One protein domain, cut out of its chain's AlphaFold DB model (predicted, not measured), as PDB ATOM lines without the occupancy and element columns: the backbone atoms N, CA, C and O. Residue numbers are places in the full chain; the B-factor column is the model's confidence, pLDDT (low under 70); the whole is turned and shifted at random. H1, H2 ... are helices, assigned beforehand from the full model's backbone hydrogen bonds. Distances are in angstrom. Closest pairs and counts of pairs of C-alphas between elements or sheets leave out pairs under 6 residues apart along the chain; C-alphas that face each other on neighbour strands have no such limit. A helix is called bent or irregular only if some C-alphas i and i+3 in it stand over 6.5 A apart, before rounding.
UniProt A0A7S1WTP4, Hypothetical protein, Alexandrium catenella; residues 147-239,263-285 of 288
ATOM      1  N   HIS A 147     194.692 208.819 245.997       83.06
ATOM      2  CA  HIS A 147     194.163 210.182 245.921       83.06
ATOM      3  C   HIS A 147     193.700 210.544 244.504       83.06
ATOM      4  O   HIS A 147     192.866 211.438 244.340       83.06
ATOM      5  N   LYS A 148     194.223 209.865 243.472       88.75
ATOM      6  CA  LYS A 148     193.767 210.052 242.088       88.75
ATOM      7  C   LYS A 148     192.365 209.482 241.909       88.75
ATOM      8  O   LYS A 148     191.532 210.149 241.295       88.75
ATOM      9  N   ASP A 149     192.096 208.321 242.500       90.88
ATOM     10  CA  ASP A 149     190.797 207.649 242.407       90.88
ATOM     11  C   ASP A 149     189.662 208.560 242.888       90.88
ATOM     12  O   ASP A 149     188.694 208.770 242.160       90.88
ATOM     13  N   GLY A 150     189.833 209.238 244.029       92.81
ATOM     14  CA  GLY A 150     188.827 210.178 244.541       92.81
ATOM     15  C   GLY A 150     188.525 211.355 243.598       92.81
ATOM     16  O   GLY A 150     187.372 211.784 243.472       92.81
ATOM     17  N   VAL A 151     189.536 211.872 242.888       93.62
ATOM     18  CA  VAL A 151     189.339 212.953 241.905       93.62
ATOM     19  C   VAL A 151     188.591 212.432 240.676       93.62
ATOM     20  O   VAL A 151     187.641 213.074 240.224       93.62
ATOM     21  N   PHE A 152     188.966 211.262 240.153       95.12
ATOM     22  CA  PHE A 152     188.292 210.661 238.998       95.12
ATOM     23  C   PHE A 152     186.870 210.184 239.315       95.12
ATOM     24  O   PHE A 152     185.985 210.333 238.469       95.12
ATOM     25  N   ASP A 153     186.607 209.717 240.533       96.06
ATOM     26  CA  ASP A 153     185.259 209.413 241.014       96.06
ATOM     27  C   ASP A 153     184.388 210.666 241.047       96.06
ATOM     28  O   ASP A 153     183.254 210.655 240.559       96.06
ATOM     29  N   THR A 154     184.934 211.780 241.539       96.19
ATOM     30  CA  THR A 154     184.234 213.070 241.544       96.19
ATOM     31  C   THR A 154     183.923 213.529 240.116       96.19
ATOM     32  O   THR A 154     182.791 213.916 239.817       96.19
ATOM     33  N   VAL A 155     184.887 213.420 239.194       96.81
ATOM     34  CA  VAL A 155     184.663 213.717 237.768       96.81
ATOM     35  C   VAL A 155     183.591 212.805 237.172       96.81
ATOM     36  O   VAL A 155     182.705 213.284 236.465       96.81
ATOM     37  N   SER A 156     183.617 211.507 237.479       96.38
ATOM     38  CA  SER A 156     182.610 210.547 237.024       96.38
ATOM     39  C   SER A 156     181.211 210.932 237.512       96.38
ATOM     40  O   SER A 156     180.280 210.987 236.708       96.38
ATOM     41  N   GLN A 157     181.061 211.282 238.793       97.19
ATOM     42  CA  GLN A 157     179.795 211.756 239.363       97.19
ATOM     43  C   GLN A 157     179.310 213.042 238.684       97.19
ATOM     44  O   GLN A 157     178.135 213.154 238.337       97.19
ATOM     45  N   MET A 158     180.210 213.992 238.423       97.38
ATOM     46  CA  MET A 158     179.874 215.228 237.717       97.38
ATOM     47  C   MET A 158     179.419 214.982 236.275       97.38
ATOM     48  O   MET A 158     178.420 215.557 235.841       97.38
ATOM     49  N   LEU A 159     180.120 214.122 235.530       97.38
ATOM     50  CA  LEU A 159     179.742 213.756 234.163       97.38
ATOM     51  C   LEU A 159     178.399 213.018 234.138       97.38
ATOM     52  O   LEU A 159     177.569 213.292 233.275       97.38
ATOM     53  N   GLN A 160     178.153 212.122 235.097       97.38
ATOM     54  CA  GLN A 160     176.864 211.446 235.248       97.38
ATOM     55  C   GLN A 160     175.741 212.439 235.556       97.38
ATOM     56  O   GLN A 160     174.703 212.398 234.899       97.38
ATOM     57  N   SER A 161     175.969 213.374 236.481       97.50
ATOM     58  CA  SER A 161     175.017 214.446 236.787       97.50
ATOM     59  C   SER A 161     174.698 215.282 235.545       97.50
ATOM     60  O   SER A 161     173.528 215.541 235.271       97.50
ATOM     61  N   ALA A 162     175.702 215.646 234.747       97.44
ATOM     62  CA  ALA A 162     175.500 216.412 233.519       97.44
ATOM     63  C   ALA A 162     174.749 215.614 232.434       97.44
ATOM     64  O   ALA A 162     173.888 216.162 231.750       97.44
ATOM     65  N   ILE A 163     174.988 214.299 232.318       97.38
ATOM     66  CA  ILE A 163     174.189 213.413 231.452       97.38
ATOM     67  C   ILE A 163     172.723 213.401 231.905       97.38
ATOM     68  O   ILE A 163     171.822 213.511 231.069       97.38
ATOM     69  N   THR A 164     172.464 213.288 233.215       97.00
ATOM     70  CA  THR A 164     171.088 213.316 233.737       97.00
ATOM     71  C   THR A 164     170.415 214.665 233.489       97.00
ATOM     72  O   THR A 164     169.263 214.697 233.063       97.00
ATOM     73  N   GLU A 165     171.141 215.772 233.639       97.06
ATOM     74  CA  GLU A 165     170.646 217.117 233.340       97.06
ATOM     75  C   GLU A 165     170.326 217.285 231.848       97.06
ATOM     76  O   GLU A 165     169.230 217.723 231.502       97.06
ATOM     77  N   ALA A 166     171.215 216.838 230.954       96.25
ATOM     78  CA  ALA A 166     170.964 216.830 229.514       96.25
ATOM     79  C   ALA A 166     169.713 216.004 229.163       96.25
ATOM     80  O   ALA A 166     168.884 216.441 228.366       96.25
ATOM     81  N   SER A 167     169.534 214.836 229.793       95.44
ATOM     82  CA  SER A 167     168.339 214.007 229.595       95.44
ATOM     83  C   SER A 167     167.058 214.720 230.040       95.44
ATOM     84  O   SER A 167     166.053 214.676 229.331       95.44
ATOM     85  N   HIS A 168     167.110 215.444 231.161       95.69
ATOM     86  CA  HIS A 168     165.986 216.223 231.668       95.69
ATOM     87  C   HIS A 168     165.654 217.397 230.736       95.69
ATOM     88  O   HIS A 168     164.494 217.589 230.382       95.69
ATOM     89  N   LEU A 169     166.663 218.135 230.260       95.38
ATOM     90  CA  LEU A 169     166.489 219.245 229.316       95.38
ATOM     91  C   LEU A 169     165.890 218.787 227.976       95.38
ATOM     92  O   LEU A 169     165.009 219.466 227.448       95.38
ATOM     93  N   LEU A 170     166.286 217.616 227.461       92.69
ATOM     94  CA  LEU A 170     165.733 217.032 226.225       92.69
ATOM     95  C   LEU A 170     164.241 216.658 226.319       92.69
ATOM     96  O   LEU A 170     163.561 216.552 225.287       92.69
ATOM     97  N   VAL A 171     163.749 216.394 227.533       92.56
ATOM     98  CA  VAL A 171     162.337 216.083 227.808       92.56
ATOM     99  C   VAL A 171     161.555 217.357 228.115       92.56
ATOM    100  O   VAL A 171     160.473 217.551 227.568       92.56
ATOM    101  N   ALA A 172     162.103 218.226 228.964       90.69
ATOM    102  CA  ALA A 172     161.426 219.422 229.459       90.69
ATOM    103  C   ALA A 172     161.319 220.541 228.416       90.69
ATOM    104  O   ALA A 172     160.412 221.367 228.492       90.69
ATOM    105  N   THR A 173     162.243 220.595 227.453       86.25
ATOM    106  CA  THR A 173     162.343 221.717 226.518       86.25
ATOM    107  C   THR A 173     162.423 221.258 225.063       86.25
ATOM    108  O   THR A 173     162.928 220.183 224.747       86.25
ATOM    109  N   SER A 174     161.933 222.096 224.148       89.38
ATOM    110  CA  SER A 174     162.089 221.918 222.698       89.38
ATOM    111  C   SER A 174     163.361 222.594 222.170       89.38
ATOM    112  O   SER A 174     163.371 223.084 221.041       89.38
ATOM    113  N   LEU A 175     164.401 222.700 223.005       91.25
ATOM    114  CA  LEU A 175     165.652 223.353 222.634       91.25
ATOM    115  C   LEU A 175     166.405 222.529 221.577       91.25
ATOM    116  O   LEU A 175     166.324 221.295 221.580       91.25
ATOM    117  N   PRO A 176     167.162 223.187 220.681       92.12
ATOM    118  CA  PRO A 176     168.072 222.489 219.788       92.12
ATOM    119  C   PRO A 176     169.149 221.761 220.603       92.12
ATOM    120  O   PRO A 176     169.596 222.234 221.650       92.12
ATOM    121  N   TRP A 177     169.598 220.613 220.099       92.56
ATOM    122  CA  TRP A 177     170.529 219.721 220.799       92.56
ATOM    123  C   TRP A 177     171.819 220.409 221.244       92.56
ATOM    124  O   TRP A 177     172.314 220.147 222.336       92.56
ATOM    125  N   GLN A 178     172.330 221.321 220.413       94.25
ATOM    126  CA  GLN A 178     173.527 222.109 220.696       94.25
ATOM    127  C   GLN A 178     173.368 222.935 221.976       94.25
ATOM    128  O   GLN A 178     174.236 222.878 222.837       94.25
ATOM    129  N   GLN A 179     172.227 223.610 222.159       95.38
ATOM    130  CA  GLN A 179     171.966 224.404 223.364       95.38
ATOM    131  C   GLN A 179     171.805 223.526 224.604       95.38
ATOM    132  O   GLN A 179     172.270 223.894 225.679       95.38
ATOM    133  N   VAL A 180     171.199 222.342 224.461       95.69
ATOM    134  CA  VAL A 180     171.100 221.385 225.573       95.69
ATOM    135  C   VAL A 180     172.486 220.925 226.023       95.69
ATOM    136  O   VAL A 180     172.771 220.910 227.221       95.69
ATOM    137  N   LEU A 181     173.360 220.579 225.072       96.12
ATOM    138  CA  LEU A 181     174.731 220.174 225.373       96.12
ATOM    139  C   LEU A 181     175.547 221.332 225.957       96.12
ATOM    140  O   LEU A 181     176.241 221.142 226.950       96.12
ATOM    141  N   GLU A 182     175.443 222.536 225.400       95.31
ATOM    142  CA  GLU A 182     176.131 223.717 225.928       95.31
ATOM    143  C   GLU A 182     175.690 224.064 227.349       95.31
ATOM    144  O   GLU A 182     176.530 224.413 228.176       95.31
ATOM    145  N   GLN A 183     174.397 223.941 227.654       96.25
ATOM    146  CA  GLN A 183     173.871 224.228 228.983       96.25
ATOM    147  C   GLN A 183     174.305 223.169 230.002       96.25
ATOM    148  O   GLN A 183     174.889 223.522 231.027       96.25
ATOM    149  N   ALA A 184     174.088 221.883 229.707       96.81
ATOM    150  CA  ALA A 184     174.421 220.789 230.622       96.81
ATOM    151  C   ALA A 184     175.940 220.604 230.805       96.81
ATOM    152  O   ALA A 184     176.399 220.213 231.877       96.81
ATOM    153  N   PHE A 185     176.737 220.907 229.775       96.69
ATOM    154  CA  PHE A 185     178.192 220.715 229.767       96.69
ATOM    155  C   PHE A 185     178.979 222.027 229.702       96.69
ATOM    156  O   PHE A 185     180.145 222.034 229.302       96.69
ATOM    157  N   ARG A 186     178.388 223.136 230.167       95.75
ATOM    158  CA  ARG A 186     179.037 224.459 230.211       95.75
ATOM    159  C   ARG A 186     180.411 224.436 230.885       95.75
ATOM    160  O   ARG A 186     181.323 225.154 230.492       95.75
ATOM    161  N   PHE A 187     180.568 223.611 231.916       95.00
ATOM    162  CA  PHE A 187     181.828 223.485 232.650       95.00
ATOM    163  C   PHE A 187     182.941 222.810 231.830       95.00
ATOM    164  O   PHE A 187     184.112 223.092 232.084       95.00
ATOM    165  N   ILE A 188     182.587 221.958 230.857       95.12
ATOM    166  CA  ILE A 188     183.523 221.328 229.913       95.12
ATOM    167  C   ILE A 188     183.915 222.332 228.830       95.12
ATOM    168  O   ILE A 188     185.098 222.503 228.561       95.12
ATOM    169  N   THR A 189     182.949 223.044 228.242       92.62
ATOM    170  CA  THR A 189     183.236 224.053 227.204       92.62
ATOM    171  C   THR A 189     184.026 225.242 227.758       92.62
ATOM    172  O   THR A 189     184.880 225.795 227.074       92.62
ATOM    173  N   ALA A 190     183.859 225.578 229.041       92.00
ATOM    174  CA  ALA A 190     184.688 226.575 229.724       92.00
ATOM    175  C   ALA A 190     186.193 226.220 229.758       92.00
ATOM    176  O   ALA A 190     187.032 227.113 229.930       92.00
ATOM    177  N   LEU A 191     186.565 224.946 229.573       89.06
ATOM    178  CA  LEU A 191     187.971 224.537 229.477       89.06
ATOM    179  C   LEU A 191     188.641 225.032 228.198       89.06
ATOM    180  O   LEU A 191     189.843 225.278 228.204       89.06
ATOM    181  N   GLU A 192     187.880 225.237 227.121       86.31
ATOM    182  CA  GLU A 192     188.422 225.710 225.842       86.31
ATOM    183  C   GLU A 192     189.031 227.111 225.955       86.31
ATOM    184  O   GLU A 192     190.004 227.429 225.273       86.31
ATOM    185  N   HIS A 193     188.468 227.939 226.838       82.69
ATOM    186  CA  HIS A 193     188.856 229.337 227.018       82.69
ATOM    187  C   HIS A 193     189.813 229.561 228.182       82.69
ATOM    188  O   HIS A 193     190.340 230.657 228.349       82.69
ATOM    189  N   THR A 194     190.049 228.542 229.003       74.75
ATOM    190  CA  THR A 194     190.926 228.678 230.158       74.75
ATOM    191  C   THR A 194     192.323 228.161 229.850       74.75
ATOM    192  O   THR A 194     192.793 227.187 230.435       74.75
ATOM    193  N   SER A 195     193.013 228.868 228.951       69.62
ATOM    194  CA  SER A 195     194.463 228.722 228.767       69.62
ATOM    195  C   SER A 195     195.245 229.118 230.022       69.62
ATOM    196  O   SER A 195     196.371 228.673 230.219       69.62
ATOM    197  N   GLU A 196     194.645 229.937 230.889       65.00
ATOM    198  CA  GLU A 196     195.246 230.391 232.137       65.00
ATOM    199  C   GLU A 196     194.625 229.679 233.349       65.00
ATOM    200  O   GLU A 196     193.405 229.634 233.552       65.00
ATOM    201  N   VAL A 197     195.494 229.105 234.185       55.88
ATOM    202  CA  VAL A 197     195.124 228.391 235.421       55.88
ATOM    203  C   VAL A 197     194.541 229.347 236.475       55.88
ATOM    204  O   VAL A 197     193.775 228.915 237.328       55.88
ATOM    205  N   ALA A 198     194.843 230.646 236.384       58.88
ATOM    206  CA  ALA A 198     194.511 231.651 237.396       58.88
ATOM    207  C   ALA A 198     193.121 232.304 237.250       58.88
ATOM    208  O   ALA A 198     192.769 233.162 238.057       58.88
ATOM    209  N   VAL A 199     192.318 231.925 236.251       58.09
ATOM    210  CA  VAL A 199     190.976 232.506 236.082       58.09
ATOM    211  C   VAL A 199     190.017 231.879 237.101       58.09
ATOM    212  O   VAL A 199     189.964 230.644 237.177       58.09
ATOM    213  N   PRO A 200     189.239 232.678 237.864       64.69
ATOM    214  CA  PRO A 200     188.183 232.150 238.717       64.69
ATOM    215  C   PRO A 200     187.206 231.361 237.843       64.69
ATOM    216  O   PRO A 200     186.491 231.912 237.009       64.69
ATOM    217  N   ALA A 201     187.240 230.045 238.000       79.44
ATOM    218  CA  ALA A 201     186.414 229.103 237.270       79.44
ATOM    219  C   ALA A 201     185.472 228.413 238.255       79.44
ATOM    220  O   ALA A 201     185.776 228.315 239.444       79.44
ATOM    221  N   ASP A 202     184.343 227.923 237.747       90.38
ATOM    222  CA  ASP A 202     183.438 227.078 238.522       90.38
ATOM    223  C   ASP A 202     184.209 225.870 239.091       90.38
ATOM    224  O   ASP A 202     185.122 225.339 238.446       90.38
ATOM    225  N   VAL A 203     183.829 225.421 240.286       92.38
ATOM    226  CA  VAL A 203     184.428 224.279 240.993       92.38
ATOM    227  C   VAL A 203     184.446 223.044 240.091       92.38
ATOM    228  O   VAL A 203     185.427 222.300 240.067       92.38
ATOM    229  N   LYS A 204     183.406 222.863 239.266       94.94
ATOM    230  CA  LYS A 204     183.338 221.794 238.260       94.94
ATOM    231  C   LYS A 204     184.479 221.887 237.235       94.94
ATOM    232  O   LYS A 204     185.195 220.918 236.990       94.94
ATOM    233  N   THR A 205     184.689 223.064 236.656       94.31
ATOM    234  CA  THR A 205     185.769 223.295 235.689       94.31
ATOM    235  C   THR A 205     187.140 223.131 236.348       94.31
ATOM    236  O   THR A 205     188.025 222.514 235.760       94.31
ATOM    237  N   GLN A 206     187.321 223.612 237.582       91.69
ATOM    238  CA  GLN A 206     188.567 223.417 238.336       91.69
ATOM    239  C   GLN A 206     188.848 221.936 238.629       91.69
ATOM    240  O   GLN A 206     189.985 221.495 238.477       91.69
ATOM    241  N   THR A 207     187.820 221.160 238.974       94.50
ATOM    242  CA  THR A 207     187.938 219.714 239.222       94.50
ATOM    243  C   THR A 207     188.372 218.971 237.958       94.50
ATOM    244  O   THR A 207     189.274 218.139 238.016       94.50
ATOM    245  N   LEU A 208     187.809 219.319 236.794       95.00
ATOM    246  CA  LEU A 208     188.257 218.758 235.514       95.00
ATOM    247  C   LEU A 208     189.697 219.142 235.169       95.00
ATOM    248  O   LEU A 208     190.450 218.287 234.714       95.00
ATOM    249  N   LYS A 209     190.097 220.401 235.399       92.25
ATOM    250  CA  LYS A 209     191.495 220.821 235.207       92.25
ATOM    251  C   LYS A 209     192.434 220.021 236.101       92.25
ATOM    252  O   LYS A 209     193.464 219.553 235.633       92.25
ATOM    253  N   LEU A 210     192.078 219.840 237.373       91.25
ATOM    254  CA  LEU A 210     192.867 219.042 238.306       91.25
ATOM    255  C   LEU A 210     192.992 217.594 237.822       91.25
ATOM    256  O   LEU A 210     194.097 217.068 237.784       91.25
ATOM    257  N   ALA A 211     191.892 216.972 237.392       93.94
ATOM    258  CA  ALA A 211     191.915 215.620 236.841       93.94
ATOM    259  C   ALA A 211     192.804 215.514 235.590       93.94
ATOM    260  O   ALA A 211     193.606 214.587 235.487       93.94
ATOM    261  N   ALA A 212     192.729 216.493 234.682       93.25
ATOM    262  CA  ALA A 212     193.586 216.550 233.501       93.25
ATOM    263  C   ALA A 212     195.074 216.677 233.876       93.25
ATOM    264  O   ALA A 212     195.918 216.006 233.287       93.25
ATOM    265  N   LEU A 213     195.407 217.481 234.892       89.75
ATOM    266  CA  LEU A 213     196.775 217.604 235.410       89.75
ATOM    267  C   LEU A 213     197.290 216.319 236.080       89.75
ATOM    268  O   LEU A 213     198.501 216.108 236.121       89.75
ATOM    269  N   LEU A 214     196.400 215.478 236.617       90.88
ATOM    270  CA  LEU A 214     196.767 214.207 237.249       90.88
ATOM    271  C   LEU A 214     197.006 213.087 236.232       90.88
ATOM    272  O   LEU A 214     197.981 212.346 236.380       90.88
ATOM    273  N   ASP A 215     196.101 212.936 235.259       92.69
ATOM    274  CA  ASP A 215     196.189 211.949 234.177       92.69
ATOM    275  C   ASP A 215     195.260 212.333 233.005       92.69
ATOM    276  O   ASP A 215     194.074 211.987 232.961       92.69
ATOM    277  N   VAL A 216     195.803 213.085 232.044       94.56
ATOM    278  CA  VAL A 216     195.057 213.546 230.861       94.56
ATOM    279  C   VAL A 216     194.615 212.386 229.966       94.56
ATOM    280  O   VAL A 216     193.514 212.425 229.419       94.56
ATOM    281  N   ASP A 217     195.426 211.335 229.843       95.00
ATOM    282  CA  ASP A 217     195.141 210.206 228.958       95.00
ATOM    283  C   ASP A 217     193.981 209.366 229.491       95.00
ATOM    284  O   ASP A 217     193.088 208.979 228.728       95.00
ATOM    285  N   LEU A 218     193.950 209.115 230.803       94.75
ATOM    286  CA  LEU A 218     192.822 208.454 231.450       94.75
ATOM    287  C   LEU A 218     191.537 209.272 231.283       94.75
ATOM    288  O   LEU A 218     190.502 208.716 230.907       94.75
ATOM    289  N   LEU A 219     191.603 210.590 231.498       96.19
ATOM    290  CA  LEU A 219     190.448 211.470 231.328       96.19
ATOM    291  C   LEU A 219     189.929 211.458 229.880       96.19
ATOM    292  O   LEU A 219     188.722 211.326 229.665       96.19
ATOM    293  N   CYS A 220     190.825 211.512 228.888       96.81
ATOM    294  CA  CYS A 220     190.469 211.379 227.475       96.81
ATOM    295  C   CYS A 220     189.777 210.038 227.190       96.81
ATOM    296  O   CYS A 220     188.714 210.030 226.574       96.81
ATOM    297  N   ARG A 221     190.302 208.914 227.704       97.25
ATOM    298  CA  ARG A 221     189.677 207.586 227.538       97.25
ATOM    299  C   ARG A 221     188.283 207.512 228.158       97.25
ATOM    300  O   ARG A 221     187.391 206.902 227.569       97.25
ATOM    301  N   ILE A 222     188.080 208.124 229.327       96.44
ATOM    302  CA  ILE A 222     186.765 208.181 229.986       96.44
ATOM    303  C   ILE A 222     185.767 208.946 229.111       96.44
ATOM    304  O   ILE A 222     184.647 208.467 228.908       96.44
ATOM    305  N   VAL A 223     186.172 210.104 228.576       97.12
ATOM    306  CA  VAL A 223     185.310 210.959 227.748       97.12
ATOM    307  C   VAL A 223     185.001 210.318 226.393       97.12
ATOM    308  O   VAL A 223     183.835 210.225 226.019       97.12
ATOM    309  N   GLU A 224     186.008 209.811 225.685       96.94
ATOM    310  CA  GLU A 224     185.842 209.200 224.360       96.94
ATOM    311  C   GLU A 224     185.136 207.834 224.406       96.94
ATOM    312  O   GLU A 224     184.480 207.449 223.433       96.94
ATOM    313  N   GLY A 225     185.253 207.106 225.521       96.38
ATOM    314  CA  GLY A 225     184.690 205.771 225.706       96.38
ATOM    315  C   GLY A 225     183.335 205.774 226.426       96.38
ATOM    316  O   GLY A 225     182.301 206.047 225.806       96.38
ATOM    317  N   PRO A 226     183.294 205.418 227.725       97.00
ATOM    318  CA  PRO A 226     182.047 205.159 228.444       97.00
ATOM    319  C   PRO A 226     181.135 206.386 228.536       97.00
ATOM    320  O   PRO A 226     179.914 206.244 228.460       97.00
ATOM    321  N   PHE A 227     181.698 207.588 228.679       97.19
ATOM    322  CA  PHE A 227     180.916 208.823 228.732       97.19
ATOM    323  C   PHE A 227     180.179 209.079 227.413       97.19
ATOM    324  O   PHE A 227     178.951 209.199 227.411       97.19
ATOM    325  N   ARG A 228     180.902 209.082 226.285       97.50
ATOM    326  CA  ARG A 228     180.325 209.256 224.948       97.50
ATOM    327  C   ARG A 228     179.236 208.226 224.662       97.50
ATOM    328  O   ARG A 228     178.153 208.591 224.213       97.50
ATOM    329  N   GLN A 229     179.497 206.949 224.950       97.56
ATOM    330  CA  GLN A 229     178.519 205.877 224.747       97.56
ATOM    331  C   GLN A 229     177.225 206.140 225.524       97.56
ATOM    332  O   GLN A 229     176.140 206.081 224.948       97.56
ATOM    333  N   ARG A 230     177.328 206.500 226.809       97.06
ATOM    334  CA  ARG A 230     176.156 206.829 227.633       97.06
ATOM    335  C   ARG A 230     175.400 208.036 227.080       97.06
ATOM    336  O   ARG A 230     174.179 207.977 226.964       97.06
ATOM    337  N   LEU A 231     176.094 209.091 226.665       96.06
ATOM    338  CA  LEU A 231     175.449 210.282 226.109       96.06
ATOM    339  C   LEU A 231     174.707 209.987 224.788       96.06
ATOM    340  O   LEU A 231     173.612 210.501 224.561       96.06
ATOM    341  N   LEU A 232     175.235 209.093 223.948       95.75
ATOM    342  CA  LEU A 232     174.536 208.612 222.749       95.75
ATOM    343  C   LEU A 232     173.268 207.809 223.096       95.75
ATOM    344  O   LEU A 232     172.247 207.961 222.421       95.75
ATOM    345  N   THR A 233     173.282 207.008 224.171       95.38
ATOM    346  CA  THR A 233     172.087 206.252 224.600       95.38
ATOM    347  C   THR A 233     170.941 207.140 225.090       95.38
ATOM    348  O   THR A 233     169.778 206.778 224.904       95.38
ATOM    349  N   VAL A 234     171.233 208.330 225.635       93.88
ATOM    350  CA  VAL A 234     170.199 209.279 226.094       93.88
ATOM    351  C   VAL A 234     169.266 209.687 224.950       93.88
ATOM    352  O   VAL A 234     168.045 209.667 225.109       93.88
ATOM    353  N   ALA A 235     169.806 209.996 223.768       88.19
ATOM    354  CA  ALA A 235     168.979 210.363 222.617       88.19
ATOM    355  C   ALA A 235     168.193 209.178 222.041       88.19
ATOM    356  O   ALA A 235     167.071 209.359 221.556       88.19
ATOM    357  N   ALA A 236     168.744 207.964 222.121       89.31
ATOM    358  CA  ALA A 236     168.048 206.757 221.683       89.31
ATOM    359  C   ALA A 236     166.772 206.508 222.509       89.31
ATOM    360  O   ALA A 236     165.733 206.163 221.940       89.31
ATOM    361  N   GLY A 237     166.813 206.771 223.823       85.44
ATOM    362  CA  GLY A 237     165.658 206.628 224.720       85.44
ATOM    363  C   GLY A 237     164.445 207.474 224.312       85.44
ATOM    364  O   GLY A 237     163.304 207.029 224.433       85.44
ATOM    365  N   ARG A 238     164.671 208.654 223.719       80.50
ATOM    366  CA  ARG A 238     163.595 209.553 223.262       80.50
ATOM    367  C   ARG A 238     162.770 208.964 222.114       80.50
ATOM    368  O   ARG A 238     161.591 209.279 221.982       80.50
ATOM    369  N   ARG A 239     163.370 208.108 221.278       72.62
ATOM    370  CA  ARG A 239     162.693 207.506 220.114       72.62
ATOM    371  C   ARG A 239     161.765 206.350 220.491       72.62
ATOM    372  O   ARG A 239     160.838 206.069 219.740       72.62
ATOM    373  N   GLU A 263     171.136 211.913 213.441       82.81
ATOM    374  CA  GLU A 263     172.506 212.139 212.980       82.81
ATOM    375  C   GLU A 263     173.058 213.413 213.636       82.81
ATOM    376  O   GLU A 263     174.150 213.373 214.201       82.81
ATOM    377  N   ASP A 264     172.220 214.451 213.746       90.62
ATOM    378  CA  ASP A 264     172.552 215.726 214.392       90.62
ATOM    379  C   ASP A 264     172.998 215.571 215.867       90.62
ATOM    380  O   ASP A 264     173.902 216.269 216.327       90.62
ATOM    381  N   TRP A 265     172.404 214.642 216.637       93.06
ATOM    382  CA  TRP A 265     172.813 214.399 218.033       93.06
ATOM    383  C   TRP A 265     174.176 213.719 218.120       93.06
ATOM    384  O   TRP A 265     175.007 214.091 218.946       93.06
ATOM    385  N   ALA A 266     174.399 212.694 217.296       94.81
ATOM    386  CA  ALA A 266     175.636 211.927 217.338       94.81
ATOM    387  C   ALA A 266     176.842 212.785 216.933       94.81
ATOM    388  O   ALA A 266     177.896 212.680 217.563       94.81
ATOM    389  N   GLU A 267     176.663 213.652 215.936       95.56
ATOM    390  CA  GLU A 267     177.655 214.642 215.517       95.56
ATOM    391  C   GLU A 267     177.919 215.667 216.626       95.56
ATOM    392  O   GLU A 267     179.062 215.827 217.046       95.56
ATOM    393  N   ALA A 268     176.874 216.256 217.220       95.38
ATOM    394  CA  ALA A 268     177.043 217.224 218.306       95.38
ATOM    395  C   ALA A 268     177.735 216.625 219.550       95.38
ATOM    396  O   ALA A 268     178.545 217.288 220.203       95.38
ATOM    397  N   VAL A 269     177.454 215.358 219.875       96.62
ATOM    398  CA  VAL A 269     178.148 214.622 220.943       96.62
ATOM    399  C   VAL A 269     179.613 214.377 220.588       96.62
ATOM    400  O   VAL A 269     180.478 214.523 221.455       96.62
ATOM    401  N   GLN A 270     179.903 214.006 219.339       96.88
ATOM    402  CA  GLN A 270     181.275 213.824 218.873       96.88
ATOM    403  C   GLN A 270     182.062 215.133 218.967       96.88
ATOM    404  O   GLN A 270     183.159 215.137 219.526       96.88
ATOM    405  N   ASP A 271     181.482 216.238 218.508       96.31
ATOM    406  CA  ASP A 271     182.085 217.566 218.587       96.31
ATOM    407  C   ASP A 271     182.339 217.988 220.032       96.31
ATOM    408  O   ASP A 271     183.421 218.479 220.351       96.31
ATOM    409  N   LEU A 272     181.385 217.756 220.939       96.44
ATOM    410  CA  LEU A 272     181.578 218.018 222.366       96.44
ATOM    411  C   LEU A 272     182.754 217.210 222.936       96.44
ATOM    412  O   LEU A 272     183.579 217.769 223.656       96.44
ATOM    413  N   CYS A 273     182.855 215.917 222.612       96.88
ATOM    414  CA  CYS A 273     183.947 215.063 223.090       96.88
ATOM    415  C   CYS A 273     185.304 215.520 222.535       96.88
ATOM    416  O   CYS A 273     186.268 215.618 223.289       96.88
ATOM    417  N   MET A 274     185.371 215.864 221.246       96.19
ATOM    418  CA  MET A 274     186.586 216.386 220.609       96.19
ATOM    419  C   MET A 274     187.030 217.711 221.237       96.19
ATOM    420  O   MET A 274     188.212 217.892 221.537       96.19
ATOM    421  N   ARG A 275     186.082 218.620 221.489       95.25
ATOM    422  CA  ARG A 275     186.327 219.892 222.180       95.25
ATOM    423  C   ARG A 275     186.814 219.683 223.609       95.25
ATOM    424  O   ARG A 275     187.808 220.286 224.004       95.25
ATOM    425  N   ALA A 276     186.193 218.766 224.351       95.25
ATOM    426  CA  ALA A 276     186.617 218.395 225.698       95.25
ATOM    427  C   ALA A 276     188.064 217.874 225.716       95.25
ATOM    428  O   ALA A 276     188.895 218.388 226.460       95.25
ATOM    429  N   VAL A 277     188.385 216.909 224.848       95.75
ATOM    430  CA  VAL A 277     189.729 216.319 224.717       95.75
ATOM    431  C   VAL A 277     190.768 217.371 224.336       95.75
ATOM    432  O   VAL A 277     191.840 217.428 224.943       95.75
ATOM    433  N   SER A 278     190.443 218.243 223.378       94.69
ATOM    434  CA  SER A 278     191.294 219.377 223.006       94.69
ATOM    435  C   SER A 278     191.522 220.315 224.195       94.69
ATOM    436  O   SER A 278     192.658 220.706 224.465       94.69
ATOM    437  N   GLY A 279     190.462 220.634 224.945       93.25
ATOM    438  CA  GLY A 279     190.513 221.460 226.149       93.25
ATOM    439  C   GLY A 279     191.407 220.867 227.239       93.25
ATOM    440  O   GLY A 279     192.261 221.575 227.771       93.25
ATOM    441  N   PHE A 280     191.287 219.565 227.523       93.62
ATOM    442  CA  PHE A 280     192.137 218.888 228.508       93.62
ATOM    443  C   PHE A 280     193.616 218.957 228.117       93.62
ATOM    444  O   PHE A 280     194.435 219.409 228.917       93.62
ATOM    445  N   ARG A 281     193.960 218.612 226.868       92.88
ATOM    446  CA  ARG A 281     195.351 218.651 226.378       92.88
ATOM    447  C   ARG A 281     195.948 220.057 226.450       92.88
ATOM    448  O   ARG A 281     197.042 220.231 226.988       92.88
ATOM    449  N   LYS A 282     195.190 221.066 226.005       90.12
ATOM    450  CA  LYS A 282     195.583 222.482 226.104       90.12
ATOM    451  C   LYS A 282     195.816 222.908 227.552       90.12
ATOM    452  O   LYS A 282     196.815 223.565 227.828       90.12
ATOM    453  N   SER A 283     194.939 222.506 228.476       88.44
ATOM    454  CA  SER A 283     195.055 222.862 229.897       88.44
ATOM    455  C   SER A 283     196.304 222.285 230.572       88.44
ATOM    456  O   SER A 283     196.838 222.888 231.501       88.44
ATOM    457  N   CYS A 284     196.809 221.157 230.069       86.94
ATOM    458  CA  CYS A 284     198.040 220.529 230.539       86.94
ATOM    459  C   CYS A 284     199.305 221.097 229.875       86.94
ATOM    460  O   CYS A 284     200.405 220.646 230.186       86.94
ATOM    461  N   GLY A 285     199.179 222.042 228.935       84.50
ATOM    462  CA  GLY A 285     200.307 222.537 228.139       84.50
ATOM    463  C   GLY A 285     200.900 221.488 227.189       84.50
ATOM    464  O   GLY A 285     201.976 221.703 226.634       84.50
TER     465      GLY A 285
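This is residues 147 to 239 and 263 to 285 of the 288 residues of the protein "Hypothetical protein" of Alexandrium catenella (UniProt A0A7S1WTP4). Three long helices, H1, H5 and H6, run along the length of the domain, H5 bridging H1 and H6 on one side and the short H2 bridging them on the other. H3 follows H2 and packs on H6, and H4 crosses one end, packing on H1, H3 and H6. The 116 printed residues hold six named helices, H1 to H6 in chain order, and no named strand: all helix, compact, with a radius of gyration of the C-alphas of 13.8 A and spans of 40 by 26 by 21 A.

Find C-alpha 147 at (194.163, 210.182, 245.921); from there H1, residues 147 to 172, runs 37.8 A. Next come H2, 177 to 184, H3, 186 to 193, and H4, 203 to 214. H5, 216 to 239, was assigned as one helix by its hydrogen bonds but is bent, C-alphas 223 and 226 being 6.7 A apart; its arms are H5a, 216 to 223, and H5b, 226 to 239. H6, 263 to 283, runs 30.2 A to C-alpha 283 at (195.055, 222.862, 229.897).

Start at H1: its residues 159 to 167 touch H5b at a shallow tilt of 16 degrees, the same way, closest at C-alphas 167 and 234, 6.2 A. H6, the hub, touches H3, closest at C-alphas 192 and 279, 4.7 A. In H2, H4, H5a and H6 every O i to N i+4 pair is within hydrogen-bond range; H1 has 21 of 22, H5b 6 of 10, and H3 1 of 4 beside 3 of 5 O i to N i+3 pairs.

C-alphas 198 and 239 are farthest apart, 43.5 A. Residues 240 to 262 are cut out, a 13.0 A gap between C-alphas 239 and 263. Look for pLDDT under 70 at residues 195 to 200.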